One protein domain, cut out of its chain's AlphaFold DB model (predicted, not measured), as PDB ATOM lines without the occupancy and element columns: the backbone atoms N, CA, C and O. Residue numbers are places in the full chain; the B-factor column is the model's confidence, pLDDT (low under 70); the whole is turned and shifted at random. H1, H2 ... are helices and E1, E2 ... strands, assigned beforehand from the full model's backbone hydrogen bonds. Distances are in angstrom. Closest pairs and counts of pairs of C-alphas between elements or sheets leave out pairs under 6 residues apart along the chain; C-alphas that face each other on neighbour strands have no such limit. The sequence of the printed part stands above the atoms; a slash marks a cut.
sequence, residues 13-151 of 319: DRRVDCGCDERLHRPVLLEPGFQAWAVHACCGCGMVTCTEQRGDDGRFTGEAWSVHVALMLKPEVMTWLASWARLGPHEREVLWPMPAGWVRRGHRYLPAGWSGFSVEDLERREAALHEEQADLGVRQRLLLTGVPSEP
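What this domain is: This is residues 13 to 151 of the 319 residues of an uncharacterized protein of Verrucomicrobiales bacterium (UniProt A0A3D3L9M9). With little regular structure, a curled sheet has H1 over E3, H2 and H3 off it, residues 58 to 63 sticking out. Of 139 printed residues 55 are in named elements, E1 to E4 then H1 to H3, mixed class. It is compact, radius of gyration of the C-alphas 15.9 A, spans 47, 43, 33 A.

How they stand to each other: E1, residues 25 to 27, E2, 37 to 42, E3, 48 to 56, and E4, 65 to 70, form a meander, each antiparallel to the last; N 52 and O 69, 2.8 A, are within hydrogen-bond range. H1, 75 to 82, runs across E3, C-alphas 82 and 48 closest at 6.1 A. H2, 119 to 133, and H3, 138 to 145, are close but not clearly touching, C-alphas 133 and 141 6.7 A apart. H1 and H3 have every O i to N i+4 pair within range, H2 10 of 11.

Where its parts are: C-alpha 25 is at (138.348, 198.637, 162.370), C-alpha 145 at (140.704, 213.155, 154.426).

The domain as a whole: Link H1 to H2 is long; residues 32 to 35 and 90 to 106 are under pLDDT 70.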
ATOM      1  N   ASP A  13     132.023 188.387 164.783       79.00
ATOM      2  CA  ASP A  13     131.961 189.759 165.301       79.00
ATOM      3  C   ASP A  13     132.901 190.726 164.555       79.00
ATOM      4  O   ASP A  13     132.762 191.955 164.630       79.00
ATOM      5  N   ARG A  14     133.863 190.200 163.785       86.56
ATOM      6  CA  ARG A  14     134.838 191.022 163.063       86.56
ATOM      7  C   ARG A  14     134.185 191.680 161.853       86.56
ATOM      8  O   ARG A  14     133.416 191.089 161.105       86.56
ATOM      9  N   ARG A  15     134.589 192.924 161.598       90.56
ATOM     10  CA  ARG A  15     134.059 193.740 160.492       90.56
ATOM     11  C   ARG A  15     134.985 193.842 159.282       90.56
ATOM     12  O   ARG A  15     134.564 194.291 158.221       90.56
ATOM     13  N   VAL A  16     136.251 193.462 159.452       94.38
ATOM     14  CA  VAL A  16     137.275 193.484 158.404       94.38
ATOM     15  C   VAL A  16     137.939 192.122 158.338       94.38
ATOM     16  O   VAL A  16     138.304 191.545 159.366       94.38
ATOM     17  N   ASP A  17     138.138 191.644 157.116       94.62
ATOM     18  CA  ASP A  17     138.793 190.379 156.828       94.62
ATOM     19  C   ASP A  17     140.326 190.481 156.944       94.62
ATOM     20  O   ASP A  17     141.073 190.438 155.966       94.62
ATOM     21  N   CYS A  18     140.809 190.687 158.166       94.81
ATOM     22  CA  CYS A  18     142.232 190.700 158.499       94.81
ATOM     23  C   CYS A  18     142.470 190.060 159.872       94.81
ATOM     24  O   CYS A  18     141.509 189.710 160.548       94.81
ATOM     25  N   GLY A  19     143.732 189.932 160.302       93.69
ATOM     26  CA  GLY A  19     144.110 189.409 161.627       93.69
ATOM     27  C   GLY A  19     144.378 190.471 162.704       93.69
ATOM     28  O   GLY A  19     144.820 190.125 163.793       93.69
ATOM     29  N   CYS A  20     144.161 191.758 162.415       95.31
ATOM     30  CA  CYS A  20     144.435 192.852 163.356       95.31
ATOM     31  C   CYS A  20     143.435 192.899 164.530       95.31
ATOM     32  O   CYS A  20     142.409 192.224 164.513       95.31
ATOM     33  N   ASP A  21     143.714 193.720 165.541       94.38
ATOM     34  CA  ASP A  21     142.752 194.018 166.610       94.38
ATOM     35  C   ASP A  21     141.501 194.709 166.029       94.38
ATOM     36  O   ASP A  21     141.613 195.618 165.202       94.38
ATOM     37  N   GLU A  22     140.307 194.289 166.449       92.56
ATOM     38  CA  GLU A  22     139.042 194.848 165.958       92.56
ATOM     39  C   GLU A  22     138.845 196.322 166.321       92.56
ATOM     40  O   GLU A  22     138.167 197.050 165.592       92.56
ATOM     41  N   ARG A  23     139.516 196.801 167.376       92.44
ATOM     42  CA  ARG A  23     139.556 198.218 167.756       92.44
ATOM     43  C   ARG A  23     140.233 199.085 166.702       92.44
ATOM     44  O   ARG A  23     140.112 200.304 166.768       92.44
ATOM     45  N   LEU A  24     140.900 198.491 165.711       94.69
ATOM     46  CA  LEU A  24     141.470 199.189 164.555       94.69
ATOM     47  C   LEU A  24     140.497 199.274 163.371       94.69
ATOM     48  O   LEU A  24     140.811 199.922 162.370       94.69
ATOM     49  N   HIS A  25     139.341 198.614 163.438       94.38
ATOM     50  CA  HIS A  25     138.348 198.637 162.370       94.38
ATOM     51  C   HIS A  25     137.522 199.922 162.449       94.38
ATOM     52  O   HIS A  25     137.025 200.307 163.510       94.38
ATOM     53  N   ARG A  26     137.371 200.602 161.312       93.56
ATOM     54  CA  ARG A  26     136.579 201.827 161.185       93.56
ATOM     55  C   ARG A  26     135.607 201.706 160.019       93.56
ATOM     56  O   ARG A  26     135.999 201.166 158.982       93.56
ATOM     57  N   PRO A  27     134.358 202.183 160.155       93.19
ATOM     58  CA  PRO A  27     133.471 202.327 159.010       93.19
ATOM     59  C   PRO A  27     134.097 203.225 157.943       93.19
ATOM     60  O   PRO A  27     134.840 204.152 158.265       93.19
ATOM     61  N   VAL A  28     133.790 202.972 156.679       94.06
ATOM     62  CA  VAL A  28     134.206 203.815 155.556       94.06
ATOM     63  C   VAL A  28     133.036 204.704 155.162       94.06
ATOM     64  O   VAL A  28     132.015 204.183 154.726       94.06
ATOM     65  N   LEU A  29     133.212 206.024 155.288       89.81
ATOM     66  CA  LEU A  29     132.284 207.123 154.974       89.81
ATOM     67  C   LEU A  29     130.900 207.104 155.639       89.81
ATOM     68  O   LEU A  29     130.458 208.124 156.159       89.81
ATOM     69  N   LEU A  30     130.181 205.992 155.547       84.50
ATOM     70  CA  LEU A  30     128.827 205.812 156.033       84.50
ATOM     71  C   LEU A  30     128.868 204.901 157.253       84.50
ATOM     72  O   LEU A  30     129.520 203.856 157.257       84.50
ATOM     73  N   GLU A  31     128.167 205.305 158.306       74.69
ATOM     74  CA  GLU A  31     127.993 204.435 159.456       74.69
ATOM     75  C   GLU A  31     127.193 203.183 159.069       74.69
ATOM     76  O   GLU A  31     126.256 203.286 158.270       74.69
ATOM     77  N   PRO A  32     127.490 202.022 159.677       61.47
ATOM     78  CA  PRO A  32     126.620 200.858 159.603       61.47
ATOM     79  C   PRO A  32     125.304 201.219 160.308       61.47
ATOM     80  O   PRO A  32     125.204 201.190 161.533       61.47
ATOM     81  N   GLY A  33     124.330 201.704 159.540       63.22
ATOM     82  CA  GLY A  33     122.985 202.008 160.022       63.22
ATOM     83  C   GLY A  33     122.098 200.763 159.999       63.22
ATOM     84  O   GLY A  33     122.568 199.643 160.143       63.22
ATOM     85  N   PHE A  34     120.810 200.950 159.707       51.00
ATOM     86  CA  PHE A  34     119.865 199.854 159.420       51.00
ATOM     87  C   PHE A  34     120.102 199.171 158.059       51.00
ATOM     88  O   PHE A  34     119.258 198.414 157.584       51.00
ATOM     89  N   GLN A  35     121.202 199.493 157.377       64.75
ATOM     90  CA  GLN A  35     121.531 198.895 156.091       64.75
ATOM     91  C   GLN A  35     122.182 197.540 156.328       64.75
ATOM     92  O   GLN A  35     123.098 197.420 157.136       64.75
ATOM     93  N   ALA A  36     121.736 196.529 155.583       76.19
ATOM     94  CA  ALA A  36     122.320 195.196 155.667       76.19
ATOM     95  C   ALA A  36     123.800 195.196 155.258       76.19
ATOM     96  O   ALA A  36     124.554 194.359 155.731       76.19
ATOM     97  N   TRP A  37     124.232 196.108 154.378       90.44
ATOM     98  CA  TRP A  37     125.609 196.167 153.887       90.44
ATOM     99  C   TRP A  37     126.363 197.344 154.500       90.44
ATOM    100  O   TRP A  37     125.837 198.450 154.596       90.44
ATOM    101  N   ALA A  38     127.620 197.109 154.856       91.69
ATOM    102  CA  ALA A  38     128.527 198.119 155.382       91.69
ATOM    103  C   ALA A  38     129.936 197.923 154.816       91.69
ATOM    104  O   ALA A  38     130.301 196.831 154.377       91.69
ATOM    105  N   VAL A  39     130.740 198.983 154.831       94.69
ATOM    106  CA  VAL A  39     132.140 198.945 154.396       94.69
ATOM    107  C   VAL A  39     133.012 199.365 155.564       94.69
ATOM    108  O   VAL A  39     132.755 200.391 156.195       94.69
ATOM    109  N   HIS A  40     134.039 198.577 155.851       95.44
ATOM    110  CA  HIS A  40     134.970 198.822 156.944       95.44
ATOM    111  C   HIS A  40     136.410 198.741 156.451       95.44
ATOM    112  O   HIS A  40     136.722 197.981 155.535       95.44
ATOM    113  N   ALA A  41     137.291 199.503 157.088       96.38
ATOM    114  CA  ALA A  41     138.721 199.497 156.830       96.38
ATOM    115  C   ALA A  41     139.505 199.315 158.133       96.38
ATOM    116  O   ALA A  41     139.149 199.874 159.173       96.38
ATOM    117  N   CYS A  42     140.588 198.542 158.087       96.81
ATOM    118  CA  CYS A  42     141.492 198.359 159.215       96.81
ATOM    119  C   CYS A  42     142.590 199.429 159.204       96.81
ATOM    120  O   CYS A  42     143.377 199.514 158.264       96.81
ATOM    121  N   CYS A  43     142.713 200.203 160.281       96.81
ATOM    122  CA  CYS A  43     143.803 201.168 160.460       96.81
ATOM    123  C   CYS A  43     145.144 200.513 160.828       96.81
ATOM    124  O   CYS A  43     146.181 201.161 160.741       96.81
ATOM    125  N   GLY A  44     145.157 199.221 161.166       97.00
ATOM    126  CA  GLY A  44     146.388 198.450 161.349       97.00
ATOM    127  C   GLY A  44     147.026 198.051 160.021       97.00
ATOM    128  O   GLY A  44     148.149 198.442 159.729       97.00
ATOM    129  N   CYS A  45     146.306 197.301 159.185       96.50
ATOM    130  CA  CYS A  45     146.860 196.737 157.946       96.50
ATOM    131  C   CYS A  45     146.373 197.398 156.647       96.50
ATOM    132  O   CYS A  45     146.867 197.056 155.578       96.50
ATOM    133  N   GLY A  46     145.396 198.307 156.704       95.25
ATOM    134  CA  GLY A  46     144.812 198.955 155.523       95.25
ATOM    135  C   GLY A  46     143.778 198.118 154.762       95.25
ATOM    136  O   GLY A  46     143.212 198.612 153.792       95.25
ATOM    137  N   MET A  47     143.499 196.878 155.186       96.69
ATOM    138  CA  MET A  47     142.491 196.025 154.544       96.69
ATOM    139  C   MET A  47     141.113 196.691 154.561       96.69
ATOM    140  O   MET A  47     140.688 197.188 155.604       96.69
ATOM    141  N   VAL A  48     140.407 196.645 153.429       96.75
ATOM    142  CA  VAL A  48     139.029 197.131 153.283       96.75
ATOM    143  C   VAL A  48     138.119 195.954 152.965       96.75
ATOM    144  O   VAL A  48     138.419 195.144 152.090       96.75
ATOM    145  N   THR A  49     136.996 195.853 153.667       96.31
ATOM    146  CA  THR A  49     136.039 194.757 153.521       96.31
ATOM    147  C   THR A  49     134.628 195.316 153.450       96.31
ATOM    148  O   THR A  49     134.233 196.141 154.274       96.31
ATOM    149  N   CYS A  50     133.862 194.860 152.461       95.19
ATOM    150  CA  CYS A  50     132.419 195.042 152.454       95.19
ATOM    151  C   CYS A  50     131.775 193.826 153.121       95.19
ATOM    152  O   CYS A  50     132.131 192.689 152.812       95.19
ATOM    153  N   THR A  51     130.859 194.068 154.051       93.31
ATOM    154  CA  THR A  51     130.200 193.028 154.840       93.31
ATOM    155  C   THR A  51     128.694 193.167 154.764       93.31
ATOM    156  O   THR A  51     128.182 194.282 154.857       93.31
ATOM    157  N   GLU A  52     127.997 192.043 154.699       91.50
ATOM    158  CA  GLU A  52     126.572 191.947 154.984       91.50
ATOM    159  C   GLU A  52     126.370 191.520 156.443       91.50
ATOM    160  O   GLU A  52     126.902 190.491 156.864       91.50
ATOM    161  N   GLN A  53     125.627 192.300 157.227       87.06
ATOM    162  CA  GLN A  53     125.152 191.880 158.539       87.06
ATOM    163  C   GLN A  53     123.913 191.002 158.355       87.06
ATOM    164  O   GLN A  53     122.904 191.434 157.796       87.06
ATOM    165  N   ARG A  54     123.991 189.770 158.850       86.06
ATOM    166  CA  ARG A  54     122.868 188.831 158.918       86.06
ATOM    167  C   ARG A  54     122.593 188.531 160.377       86.06
ATOM    168  O   ARG A  54     123.530 188.440 161.161       86.06
ATOM    169  N   GLY A  55     121.334 188.386 160.747       81.38
ATOM    170  CA  GLY A  55     120.985 188.104 162.128       81.38
ATOM    171  C   GLY A  55     119.497 187.919 162.334       81.38
ATOM    172  O   GLY A  55     118.695 188.170 161.431       81.38
ATOM    173  N   ASP A  56     119.165 187.489 163.540       77.88
ATOM    174  CA  ASP A  56     117.814 187.390 164.071       77.88
ATOM    175  C   ASP A  56     117.751 188.245 165.341       77.88
ATOM    176  O   ASP A  56     118.670 188.221 166.161       77.88
ATOM    177  N   ASP A  57     116.675 189.012 165.506       77.19
ATOM    178  CA  ASP A  57     116.439 189.808 166.715       77.19
ATOM    179  C   ASP A  57     115.895 188.958 167.880       77.19
ATOM    180  O   ASP A  57     115.585 189.483 168.952       77.19
ATOM    181  N   GLY A  58     115.787 187.644 167.669       78.31
ATOM    182  CA  GLY A  58     115.362 186.654 168.648       78.31
ATOM    183  C   GLY A  58     113.846 186.572 168.799       78.31
ATOM    184  O   GLY A  58     113.363 185.745 169.573       78.31
ATOM    185  N   ARG A  59     113.064 187.367 168.050       75.94
ATOM    186  CA  ARG A  59     111.592 187.310 168.108       75.94
ATOM    187  C   ARG A  59     111.037 185.986 167.598       75.94
ATOM    188  O   ARG A  59     109.948 185.600 168.016       75.94
ATOM    189  N   PHE A  60     111.767 185.301 166.716       71.50
ATOM    190  CA  PHE A  60     111.336 184.033 166.125       71.50
ATOM    191  C   PHE A  60     112.081 182.817 166.681       71.50
ATOM    192  O   PHE A  60     111.475 181.757 166.826       71.50
ATOM    193  N   THR A  61     113.366 182.957 167.006       76.25
ATOM    194  CA  THR A  61     114.217 181.850 167.480       76.25
ATOM    195  C   THR A  61     114.441 181.837 168.994       76.25
ATOM    196  O   THR A  61     114.923 180.838 169.519       76.25
ATOM    197  N   GLY A  62     114.059 182.898 169.714       80.69
ATOM    198  CA  GLY A  62     114.259 183.038 171.162       80.69
ATOM    199  C   GLY A  62     115.657 183.516 171.569       80.69
ATOM    200  O   GLY A  62     115.865 183.816 172.742       80.69
ATOM    201  N   GLU A  63     116.591 183.636 170.622       79.81
ATOM    202  CA  GLU A  63     117.956 184.109 170.856       79.81
ATOM    203  C   GLU A  63     118.362 185.111 169.772       79.81
ATOM    204  O   GLU A  63     118.258 184.837 168.578       79.81
ATOM    205  N   ALA A  64     118.804 186.295 170.195       81.44
ATOM    206  CA  ALA A  64     119.292 187.305 169.271       81.44
ATOM    207  C   ALA A  64     120.731 186.981 168.861       81.44
ATOM    208  O   ALA A  64     121.590 186.771 169.718       81.44
ATOM    209  N   TRP A  65     121.007 186.996 167.561       82.19
ATOM    210  CA  TRP A  65     122.352 186.783 167.034       82.19
ATOM    211  C   TRP A  65     122.586 187.635 165.793       82.19
ATOM    212  O   TRP A  65     121.660 187.935 165.038       82.19
ATOM    213  N   SER A  66     123.839 188.011 165.553       82.19
ATOM    214  CA  SER A  66     124.245 188.662 164.311       82.19
ATOM    215  C   SER A  66     125.647 188.237 163.907       82.19
ATOM    216  O   SER A  66     126.515 188.133 164.763       82.19
ATOM    217  N   VAL A  67     125.871 188.039 162.612       86.00
ATOM    218  CA  VAL A  67     127.187 187.768 162.026       86.00
ATOM    219  C   VAL A  67     127.457 188.713 160.868       86.00
ATOM    220  O   VAL A  67     126.538 189.152 160.167       86.00
ATOM    221  N   HIS A  68     128.736 188.970 160.622       88.44
ATOM    222  CA  HIS A  68     129.191 189.661 159.425       88.44
ATOM    223  C   HIS A  68     129.678 188.661 158.373       88.44
ATOM    224  O   HIS A  68     130.545 187.830 158.637       88.44
ATOM    225  N   VAL A  69     129.136 188.750 157.161       91.12
ATOM    226  CA  VAL A  69     129.552 187.940 156.007       91.12
ATOM    227  C   VAL A  69     130.316 188.826 155.035       91.12
ATOM    228  O   VAL A  69     129.787 189.836 154.575       91.12
ATOM    229  N   ALA A  70     131.561 188.470 154.717       93.12
ATOM    230  CA  ALA A  70     132.360 189.216 153.753       93.12
ATOM    231  C   ALA A  70     131.810 189.031 152.333       93.12
ATOM    232  O   ALA A  70     131.594 187.911 151.864       93.12
ATOM    233  N   LEU A  71     131.620 190.147 151.636       92.75
ATOM    234  CA  LEU A  71     131.103 190.187 150.277       92.75
ATOM    235  C   LEU A  71     132.248 190.324 149.277       92.75
ATOM    236  O   LEU A  71     133.075 191.233 149.361       92.75
ATOM    237  N   MET A  72     132.254 189.445 148.278       91.56
ATOM    238  CA  MET A  72     133.206 189.509 147.172       91.56
ATOM    239  C   MET A  72     132.699 190.488 146.111       91.56
ATOM    240  O   MET A  72     131.949 190.117 145.208       91.56
ATOM    241  N   LEU A  73     133.097 191.754 146.230       92.94
ATOM    242  CA  LEU A  73     132.826 192.772 145.213       92.94
ATOM    243  C   LEU A  73     133.907 192.767 144.126       92.94
ATOM    244  O   LEU A  73     135.015 192.261 144.316       92.94
ATOM    245  N   LYS A  74     133.596 193.358 142.968       94.00
ATOM    246  CA  LYS A  74     134.586 193.529 141.898       94.00
ATOM    247  C   LYS A  74     135.773 194.376 142.391       94.00
ATOM    248  O   LYS A  74     135.541 195.336 143.130       94.00
ATOM    249  N   PRO A  75     137.012 194.104 141.933       95.19
ATOM    250  CA  PRO A  75     138.194 194.857 142.358       95.19
ATOM    251  C   PRO A  75     138.053 196.373 142.180       95.19
ATOM    252  O   PRO A  75     138.361 197.120 143.096       95.19
ATOM    253  N   GLU A  76     137.490 196.819 141.053       95.88
ATOM    254  CA  GLU A  76     137.228 198.239 140.768       95.88
ATOM    255  C   GLU A  76     136.332 198.912 141.824       95.88
ATOM    256  O   GLU A  76     136.585 200.047 142.224       95.88
ATOM    257  N   VAL A  77     135.322 198.194 142.331       96.50
ATOM    258  CA  VAL A  77     134.428 198.683 143.386       96.50
ATOM    259  C   VAL A  77     135.179 198.756 144.709       96.50
ATOM    260  O   VAL A  77     135.099 199.772 145.391       96.50
ATOM    261  N   MET A  78     135.953 197.725 145.058       96.06
ATOM    262  CA  MET A  78     136.735 197.719 146.300       96.06
ATOM    263  C   MET A  78     137.811 198.807 146.322       96.06
ATOM    264  O   MET A  78     137.964 199.475 147.340       96.06
ATOM    265  N   THR A  79     138.516 199.032 145.211       95.69
ATOM    266  CA  THR A  79     139.497 200.119 145.086       95.69
ATOM    267  C   THR A  79     138.834 201.483 145.245       95.69
ATOM    268  O   THR A  79     139.344 202.328 145.978       95.69
ATOM    269  N   TRP A  80     137.674 201.689 144.615       96.88
ATOM    270  CA  TRP A  80     136.927 202.936 144.756       96.88
ATOM    271  C   TRP A  80     136.451 203.152 146.200       96.88
ATOM    272  O   TRP A  80     136.678 204.217 146.771       96.88
ATOM    273  N   LEU A  81     135.881 202.124 146.837       95.94
ATOM    274  CA  LEU A  81     135.466 202.171 148.243       95.94
ATOM    275  C   LEU A  81     136.642 202.456 149.189       95.94
ATOM    276  O   LEU A  81     136.497 203.248 150.113       95.94
ATOM    277  N   ALA A  82     137.816 201.874 148.936       95.25
ATOM    278  CA  ALA A  82     139.013 202.069 149.755       95.25
ATOM    279  C   ALA A  82     139.589 203.495 149.708       95.25
ATOM    280  O   ALA A  82     140.383 203.856 150.573       95.25
ATOM    281  N   SER A  83     139.204 204.303 148.715       95.38
ATOM    282  CA  SER A  83     139.668 205.690 148.569       95.38
ATOM    283  C   SER A  83     138.865 206.713 149.380       95.38
ATOM    284  O   SER A  83     139.240 207.883 149.450       95.38
ATOM    285  N   TRP A  84     137.773 206.283 150.011       95.81
ATOM    286  CA  TRP A  84     136.963 207.132 150.873       95.81
ATOM    287  C   TRP A  84     137.554 207.285 152.272       95.81
ATOM    288  O   TRP A  84     138.141 206.355 152.833       95.81
ATOM    289  N   ALA A  85     137.324 208.453 152.871       94.50
ATOM    290  CA  ALA A  85     137.585 208.694 154.282       94.50
ATOM    291  C   ALA A  85     136.904 207.651 155.186       94.50
ATOM    292  O   ALA A  85     135.803 207.162 154.912       94.50
ATOM    293  N   ARG A  86     137.548 207.339 156.307       93.62
ATOM    294  CA  ARG A  86     137.007 206.455 157.346       93.62
ATOM    295  C   ARG A  86     136.361 207.288 158.438       93.62
ATOM    296  O   ARG A  86     136.643 208.473 158.573       93.62
ATOM    297  N   LEU A  87     135.502 206.675 159.228       90.00
ATOM    298  CA  LEU A  87     134.828 207.331 160.336       90.00
ATOM    299  C   LEU A  87     135.497 206.920 161.636       90.00
ATOM    300  O   LEU A  87     135.497 205.738 161.968       90.00
ATOM    301  N   GLY A  88     136.064 207.888 162.351       85.94
ATOM    302  CA  GLY A  88     136.551 207.700 163.712       85.94
ATOM    303  C   GLY A  88     135.406 207.467 164.703       85.94
ATOM    304  O   GLY A  88     134.234 207.648 164.354       85.94
ATOM    305  N   PRO A  89     135.729 207.073 165.945       73.62
ATOM    306  CA  PRO A  89     134.736 206.925 166.993       73.62
ATOM    307  C   PRO A  89     133.988 208.241 167.199       73.62
ATOM    308  O   PRO A  89     134.535 209.340 167.084       73.62
ATOM    309  N   HIS A  90     132.705 208.100 167.499       65.81
ATOM    310  CA  HIS A  90     131.834 209.223 167.774       65.81
ATOM    311  C   HIS A  90     132.031 209.705 169.194       65.81
ATOM    312  O   HIS A  90     131.781 208.952 170.134       65.81
ATOM    313  N   GLU A  91     132.307 210.990 169.354       55.25
ATOM    314  CA  GLU A  91     131.831 211.668 170.548       55.25
ATOM    315  C   GLU A  91     130.358 211.953 170.336       55.25
ATOM    316  O   GLU A  91     129.942 212.779 169.519       55.25
ATOM    317  N   ARG A  92     129.537 211.166 171.023       52.84
ATOM    318  CA  ARG A  92     128.147 211.529 171.181       52.84
ATOM    319  C   ARG A  92     128.111 212.584 172.277       52.84
ATOM    320  O   ARG A  92     128.145 212.236 173.452       52.84
ATOM    321  N   GLU A  93     127.979 213.851 171.908       50.34
ATOM    322  CA  GLU A  93     127.408 214.831 172.832       50.34
ATOM    323  C   GLU A  93     125.914 214.514 172.959       50.34
ATOM    324  O   GLU A  93     125.044 215.087 172.300       50.34
ATOM    325  N   VAL A  94     125.613 213.479 173.742       50.31
ATOM    326  CA  VAL A  94     124.244 213.107 174.073       50.31
ATOM    327  C   VAL A  94     123.758 214.135 175.079       50.31
ATOM    328  O   VAL A  94     123.903 213.953 176.280       50.31
ATOM    329  N   LEU A  95     123.153 215.222 174.597       51.53
ATOM    330  CA  LEU A  95     122.496 216.178 175.491       51.53
ATOM    331  C   LEU A  95     121.381 215.507 176.326       51.53
ATOM    332  O   LEU A  95     121.012 216.034 177.372       51.53
ATOM    333  N   TRP A  96     120.855 214.355 175.870       52.62
ATOM    334  CA  TRP A  96     119.791 213.561 176.507       52.62
ATOM    335  C   TRP A  96     119.492 212.231 175.770       52.62
ATOM    336  O   TRP A  96     119.900 212.070 174.617       52.62
ATOM    337  N   PRO A  97     118.733 211.272 176.344       51.03
ATOM    338  CA  PRO A  97     118.364 210.027 175.659       51.03
ATOM    339  C   PRO A  97     117.408 210.259 174.469       51.03
ATOM    340  O   PRO A  97     116.188 210.115 174.575       51.03
ATOM    341  N   MET A  98     117.965 210.596 173.308       53.97
ATOM    342  CA  MET A  98     117.274 210.627 172.015       53.97
ATOM    343  C   MET A  98     117.581 209.380 171.194       53.97
ATOM    344  O   MET A  98     118.653 208.787 171.351       53.97
ATOM    345  N   PRO A  99     116.694 209.006 170.254       51.56
ATOM    346  CA  PRO A  99     117.035 208.045 169.218       51.56
ATOM    347  C   PRO A  99     118.327 208.475 168.518       51.56
ATOM    348  O   PRO A  99     118.521 209.649 168.199       51.56
ATOM    349  N   ALA A 100     119.222 207.520 168.268       49.00
ATOM    350  CA  ALA A 100     120.579 207.795 167.799       49.00
ATOM    351  C   ALA A 100     120.643 208.553 166.458       49.00
ATOM    352  O   ALA A 100     121.703 209.080 166.121       49.00
ATOM    353  N   GLY A 101     119.553 208.595 165.684       49.03
ATOM    354  CA  GLY A 101     119.445 209.400 164.462       49.03
ATOM    355  C   GLY A 101     119.355 210.909 164.711       49.03
ATOM    356  O   GLY A 101     119.489 211.683 163.769       49.03
ATOM    357  N   TRP A 102     119.123 211.341 165.954       50.59
ATOM    358  CA  TRP A 102     118.909 212.751 166.297       50.59
ATOM    359  C   TRP A 102     119.953 213.301 167.263       50.59
ATOM    360  O   TRP A 102     119.819 214.420 167.729       50.59
ATOM    361  N   VAL A 103     121.007 212.551 167.567       54.97
ATOM    362  CA  VAL A 103     122.195 213.139 168.194       54.97
ATOM    363  C   VAL A 103     123.023 213.775 167.078       54.97
ATOM    364  O   VAL A 103     123.110 213.216 165.976       54.97
ATOM    365  N   ARG A 104     123.617 214.953 167.308       53.84
ATOM    366  CA  ARG A 104     124.615 215.498 166.382       53.84
ATOM    367  C   ARG A 104     125.798 214.536 166.381       53.84
ATOM    368  O   ARG A 104     126.626 214.537 167.280       53.84
ATOM    369  N   ARG A 105     125.844 213.645 165.391       56.91
ATOM    370  CA  ARG A 105     126.997 212.773 165.189       56.91
ATOM    371  C   ARG A 105     128.083 213.625 164.556       56.91
ATOM    372  O   ARG A 105     128.123 213.795 163.341       56.91
ATOM    373  N   GLY A 106     128.924 214.222 165.391       62.75
ATOM    374  CA  GLY A 106     130.174 214.818 164.944       62.75
ATOM    375  C   GLY A 106     131.116 213.695 164.534       62.75
ATOM    376  O   GLY A 106     131.939 213.260 165.330       62.75
ATOM    377  N   HIS A 107     130.959 213.163 163.321       72.19
ATOM    378  CA  HIS A 107     131.922 212.197 162.811       72.19
ATOM    379  C   HIS A 107     133.278 212.883 162.661       72.19
ATOM    380  O   HIS A 107     133.383 213.976 162.086       72.19
ATOM    381  N   ARG A 108     134.311 212.208 163.156       85.62
ATOM    382  CA  ARG A 108     135.697 212.493 162.800       85.62
ATOM    383  C   ARG A 108     135.979 211.761 161.502       85.62
ATOM    384  O   ARG A 108     135.737 210.556 161.420       85.62
ATOM    385  N   TYR A 109     136.471 212.475 160.500       90.38
ATOM    386  CA  TYR A 109     136.851 211.856 159.237       90.38
ATOM    387  C   TYR A 109     138.339 211.527 159.289       90.38
ATOM    388  O   TYR A 109     139.172 212.387 159.556       90.38
ATOM    389  N   LEU A 110     138.678 210.265 159.082       93.44
ATOM    390  CA  LEU A 110     140.043 209.762 159.085       93.44
ATOM    391  C   LEU A 110     140.501 209.596 157.636       93.44
ATOM    392  O   LEU A 110     139.720 209.107 156.813       93.44
ATOM    393  N   PRO A 111     141.753 209.935 157.309       94.50
ATOM    394  CA  PRO A 111     142.234 209.768 155.956       94.50
ATOM    395  C   PRO A 111     142.153 208.333 155.421       94.50
ATOM    396  O   PRO A 111     142.492 207.373 156.115       94.50
ATOM    397  N   ALA A 112     141.744 208.187 154.158       92.12
ATOM    398  CA  ALA A 112     141.516 206.887 153.511       92.12
ATOM    399  C   ALA A 112     142.744 205.957 153.574       92.12
ATOM    400  O   ALA A 112     142.624 204.755 153.821       92.12
ATOM    401  N   GLY A 113     143.939 206.536 153.414       89.25
ATOM    402  CA  GLY A 113     145.222 205.828 153.387       89.25
ATOM    403  C   GLY A 113     145.836 205.508 154.753       89.25
ATOM    404  O   GLY A 113     146.964 205.030 154.802       89.25
ATOM    405  N   TRP A 114     145.156 205.780 155.868       92.81
ATOM    406  CA  TRP A 114     145.720 205.503 157.191       92.81
ATOM    407  C   TRP A 114     145.941 204.007 157.436       92.81
ATOM    408  O   TRP A 114     145.018 203.199 157.415       92.81
ATOM    409  N   SER A 115     147.178 203.605 157.693       94.38
ATOM    410  CA  SER A 115     147.533 202.218 158.003       94.38
ATOM    411  C   SER A 115     148.806 202.180 158.843       94.38
ATOM    412  O   SER A 115     149.521 203.177 158.907       94.38
ATOM    413  N   GLY A 116     149.115 201.035 159.443       95.62
ATOM    414  CA  GLY A 116     150.306 200.845 160.270       95.62
ATOM    415  C   GLY A 116     150.138 201.308 161.715       95.62
ATOM    416  O   GLY A 116     151.134 201.452 162.415       95.62
ATOM    417  N   PHE A 117     148.906 201.551 162.168       96.31
ATOM    418  CA  PHE A 117     148.643 202.000 163.532       96.31
ATOM    419  C   PHE A 117     148.555 200.826 164.514       96.31
ATOM    420  O   PHE A 117     147.914 199.808 164.235       96.31
ATOM    421  N   SER A 118     149.147 201.008 165.695       97.38
ATOM    422  CA  SER A 118     148.729 200.291 166.902       97.38
ATOM    423  C   SER A 118     147.406 200.873 167.428       97.38
ATOM    424  O   SER A 118     146.969 201.935 166.981       97.38
ATOM    425  N   VAL A 119     146.753 200.189 168.375       95.75
ATOM    426  CA  VAL A 119     145.514 200.712 168.987       95.75
ATOM    427  C   VAL A 119     145.783 202.047 169.685       95.75
ATOM    428  O   VAL A 119     145.076 203.017 169.437       95.75
ATOM    429  N   GLU A 120     146.859 202.120 170.469       95.94
ATOM    430  CA  GLU A 120     147.248 203.324 171.211       95.94
ATOM    431  C   GLU A 120     147.595 204.496 170.279       95.94
ATOM    432  O   GLU A 120     147.239 205.644 170.549       95.94
ATOM    433  N   ASP A 121     148.270 204.225 169.156       95.62
ATOM    434  CA  ASP A 121     148.603 205.268 168.181       95.62
ATOM    435  C   ASP A 121     147.366 205.775 167.438       95.62
ATOM    436  O   ASP A 121     147.264 206.978 167.175       95.62
ATOM    437  N   LEU A 122     146.423 204.881 167.117       94.81
ATOM    438  CA  LEU A 122     145.159 205.266 166.499       94.81
ATOM    439  C   LEU A 122     144.352 206.161 167.443       94.81
ATOM    440  O   LEU A 122     143.959 207.248 167.035       94.81
ATOM    441  N   GLU A 123     144.174 205.759 168.704       92.12
ATOM    442  CA  GLU A 123     143.445 206.542 169.712       92.12
ATOM    443  C   GLU A 123     144.063 207.936 169.901       92.12
ATOM    444  O   GLU A 123     143.357 208.948 169.867       92.12
ATOM    445  N   ARG A 124     145.397 208.016 170.010       91.81
ATOM    446  CA  ARG A 124     146.115 209.296 170.128       91.81
ATOM    447  C   ARG A 124     145.885 210.195 168.914       91.81
ATOM    448  O   ARG A 124     145.682 211.401 169.062       91.81
ATOM    449  N   ARG A 125     145.932 209.633 167.704       92.00
ATOM    450  CA  ARG A 125     145.767 210.414 166.471       92.00
ATOM    451  C   ARG A 125     144.309 210.827 166.249       92.00
ATOM    452  O   ARG A 125     144.066 211.928 165.763       92.00
ATOM    453  N   GLU A 126     143.356 209.987 166.637       90.69
ATOM    454  CA  GLU A 126     141.925 210.302 166.610       90.69
ATOM    455  C   GLU A 126     141.566 211.452 167.554       90.69
ATOM    456  O   GLU A 126     140.737 212.286 167.188       90.69
ATOM    457  N   ALA A 127     142.204 211.528 168.726       85.81
ATOM    458  CA  ALA A 127     142.055 212.656 169.642       85.81
ATOM    459  C   ALA A 127     142.606 213.961 169.042       85.81
ATOM    460  O   ALA A 127     141.909 214.967 169.037       85.81
ATOM    461  N   ALA A 128     143.804 213.941 168.447       88.19
ATOM    462  CA  ALA A 128     144.368 215.128 167.793       88.19
ATOM    463  C   ALA A 128     143.507 215.618 166.611       88.19
ATOM    464  O   ALA A 128     143.261 216.813 166.460       88.19
ATOM    465  N   LEU A 129     142.986 214.693 165.796       88.38
ATOM    466  CA  LEU A 129     142.101 215.039 164.681       88.38
ATOM    467  C   LEU A 129     140.795 215.703 165.119       88.38
ATOM    468  O   LEU A 129     140.193 216.425 164.326       88.38
ATOM    469  N   HIS A 130     140.327 215.432 166.336       82.75
ATOM    470  CA  HIS A 130     139.126 216.068 166.856       82.75
ATOM    471  C   HIS A 130     139.293 217.587 166.927       82.75
ATOM    472  O   HIS A 130     138.449 218.316 166.409       82.75
ATOM    473  N   GLU A 131     140.409 218.037 167.498       82.81
ATOM    474  CA  GLU A 131     140.759 219.452 167.598       82.81
ATOM    475  C   GLU A 131     140.992 220.056 166.205       82.81
ATOM    476  O   GLU A 131     140.442 221.108 165.891       82.81
ATOM    477  N   GLU A 132     141.723 219.351 165.328       88.25
ATOM    478  CA  GLU A 132     142.006 219.806 163.955       88.25
ATOM    479  C   GLU A 132     140.728 220.001 163.109       88.25
ATOM    480  O   GLU A 132     140.699 220.842 162.209       88.25
ATOM    481  N   GLN A 133     139.665 219.229 163.368       88.06
ATOM    482  CA  GLN A 133     138.414 219.270 162.598       88.06
ATOM    483  C   GLN A 133     137.288 220.066 163.266       88.06
ATOM    484  O   GLN A 133     136.219 220.176 162.656       88.06
ATOM    485  N   ALA A 134     137.488 220.606 164.472       82.44
ATOM    486  CA  ALA A 134     136.428 221.199 165.293       82.44
ATOM    487  C   ALA A 134     135.601 222.257 164.538       82.44
ATOM    488  O   ALA A 134     134.372 222.166 164.505       82.44
ATOM    489  N   ASP A 135     136.279 223.166 163.831       84.00
ATOM    490  CA  ASP A 135     135.657 224.284 163.107       84.00
ATOM    491  C   ASP A 135     135.343 223.983 161.631       84.00
ATOM    492  O   ASP A 135     134.804 224.828 160.915       84.00
ATOM    493  N   LEU A 136     135.681 222.785 161.145       87.56
ATOM    494  CA  LEU A 136     135.486 222.422 159.744       87.56
ATOM    495  C   LEU A 136     134.089 221.859 159.495       87.56
ATOM    496  O   LEU A 136     133.595 221.032 160.267       87.56
ATOM    497  N   GLY A 137     133.497 222.217 158.358       85.50
ATOM    498  CA  GLY A 137     132.288 221.571 157.852       85.50
ATOM    499  C   GLY A 137     132.545 220.151 157.320       85.50
ATOM    500  O   GLY A 137     133.686 219.734 157.110       85.50
ATOM    501  N   VAL A 138     131.480 219.376 157.095       87.44
ATOM    502  CA  VAL A 138     131.572 217.992 156.589       87.44
ATOM    503  C   VAL A 138     132.290 217.925 155.239       87.44
ATOM    504  O   VAL A 138     133.147 217.060 155.050       87.44
ATOM    505  N   ARG A 139     131.986 218.836 154.309       91.06
ATOM    506  CA  ARG A 139     132.605 218.869 152.978       91.06
ATOM    507  C   ARG A 139     134.100 219.155 153.090       91.06
ATOM    508  O   ARG A 139     134.895 218.459 152.464       91.06
ATOM    509  N   GLN A 140     134.493 220.135 153.901       90.94
ATOM    510  CA  GLN A 140     135.904 220.444 154.159       90.94
ATOM    511  C   GLN A 140     136.655 219.255 154.771       90.94
ATOM    512  O   GLN A 140     137.723 218.892 154.279       90.94
ATOM    513  N   ARG A 141     136.084 218.601 155.792       91.19
ATOM    514  CA  ARG A 141     136.680 217.404 156.410       91.19
ATOM    515  C   ARG A 141     136.886 216.290 155.385       91.19
ATOM    516  O   ARG A 141     137.959 215.693 155.347       91.19
ATOM    517  N   LEU A 142     135.900 216.039 154.523       91.69
ATOM    518  CA  LEU A 142     135.997 215.042 153.453       91.69
ATOM    519  C   LEU A 142     137.083 215.389 152.426       91.69
ATOM    520  O   LEU A 142     137.882 214.522 152.079       91.69
ATOM    521  N   LEU A 143     137.180 216.650 151.992       91.44
ATOM    522  CA  LEU A 143     138.235 217.091 151.068       91.44
ATOM    523  C   LEU A 143     139.646 216.879 151.633       91.44
ATOM    524  O   LEU A 143     140.552 216.525 150.883       91.44
ATOM    525  N   LEU A 144     139.835 217.070 152.941       90.81
ATOM    526  CA  LEU A 144     141.136 216.894 153.600       90.81
ATOM    527  C   LEU A 144     141.501 215.427 153.864       90.81
ATOM    528  O   LEU A 144     142.677 215.103 154.011       90.81
ATOM    529  N   THR A 145     140.510 214.544 153.968       91.19
ATOM    530  CA  THR A 145     140.704 213.155 154.426       91.19
ATOM    531  C   THR A 145     140.600 212.140 153.288       91.19
ATOM    532  O   THR A 145     141.205 211.069 153.342       91.19
ATOM    533  N   GLY A 146     139.922 212.485 152.202       85.94
ATOM    534  CA  GLY A 146     139.913 211.689 150.984       85.94
ATOM    535  C   GLY A 146     138.507 211.437 150.471       85.94
ATOM    536  O   GLY A 146     137.637 210.909 151.169       85.94
ATOM    537  N   VAL A 147     138.324 211.788 149.204       90.94
ATOM    538  CA  VAL A 147     137.160 211.473 148.380       90.94
ATOM    539  C   VAL A 147     137.699 210.914 147.062       90.94
ATOM    540  O   VAL A 147     138.676 211.465 146.545       90.94
ATOM    541  N   PRO A 148     137.102 209.850 146.502       93.75
ATOM    542  CA  PRO A 148     137.492 209.358 145.189       93.75
ATOM    543  C   PRO A 148     137.417 210.464 144.130       93.75
ATOM    544  O   PRO A 148     136.388 211.128 143.989       93.75
ATOM    545  N   SER A 149     138.485 210.623 143.347       91.50
ATOM    546  CA  SER A 149     138.499 211.524 142.186       91.50
ATOM    547  C   SER A 149     137.627 210.999 141.046       91.50
ATOM    548  O   SER A 149     136.994 211.775 140.337       91.50
ATOM    549  N   GLU A 150     137.580 209.676 140.890       95.31
ATOM    550  CA  GLU A 150     136.819 209.000 139.844       95.31
ATOM    551  C   GLU A 150     135.344 208.816 140.237       95.31
ATOM    552  O   GLU A 150     135.040 208.599 141.421       95.31
ATOM    553  N   PRO A 151     134.416 208.846 139.262       96.94
ATOM    554  CA  PRO A 151     133.003 208.586 139.507       96.94
ATOM    555  C   PRO A 151     132.749 207.169 140.044       96.94
ATOM    556  O   PRO A 151     133.588 206.278 139.887       96.94
TER     557      PRO A 151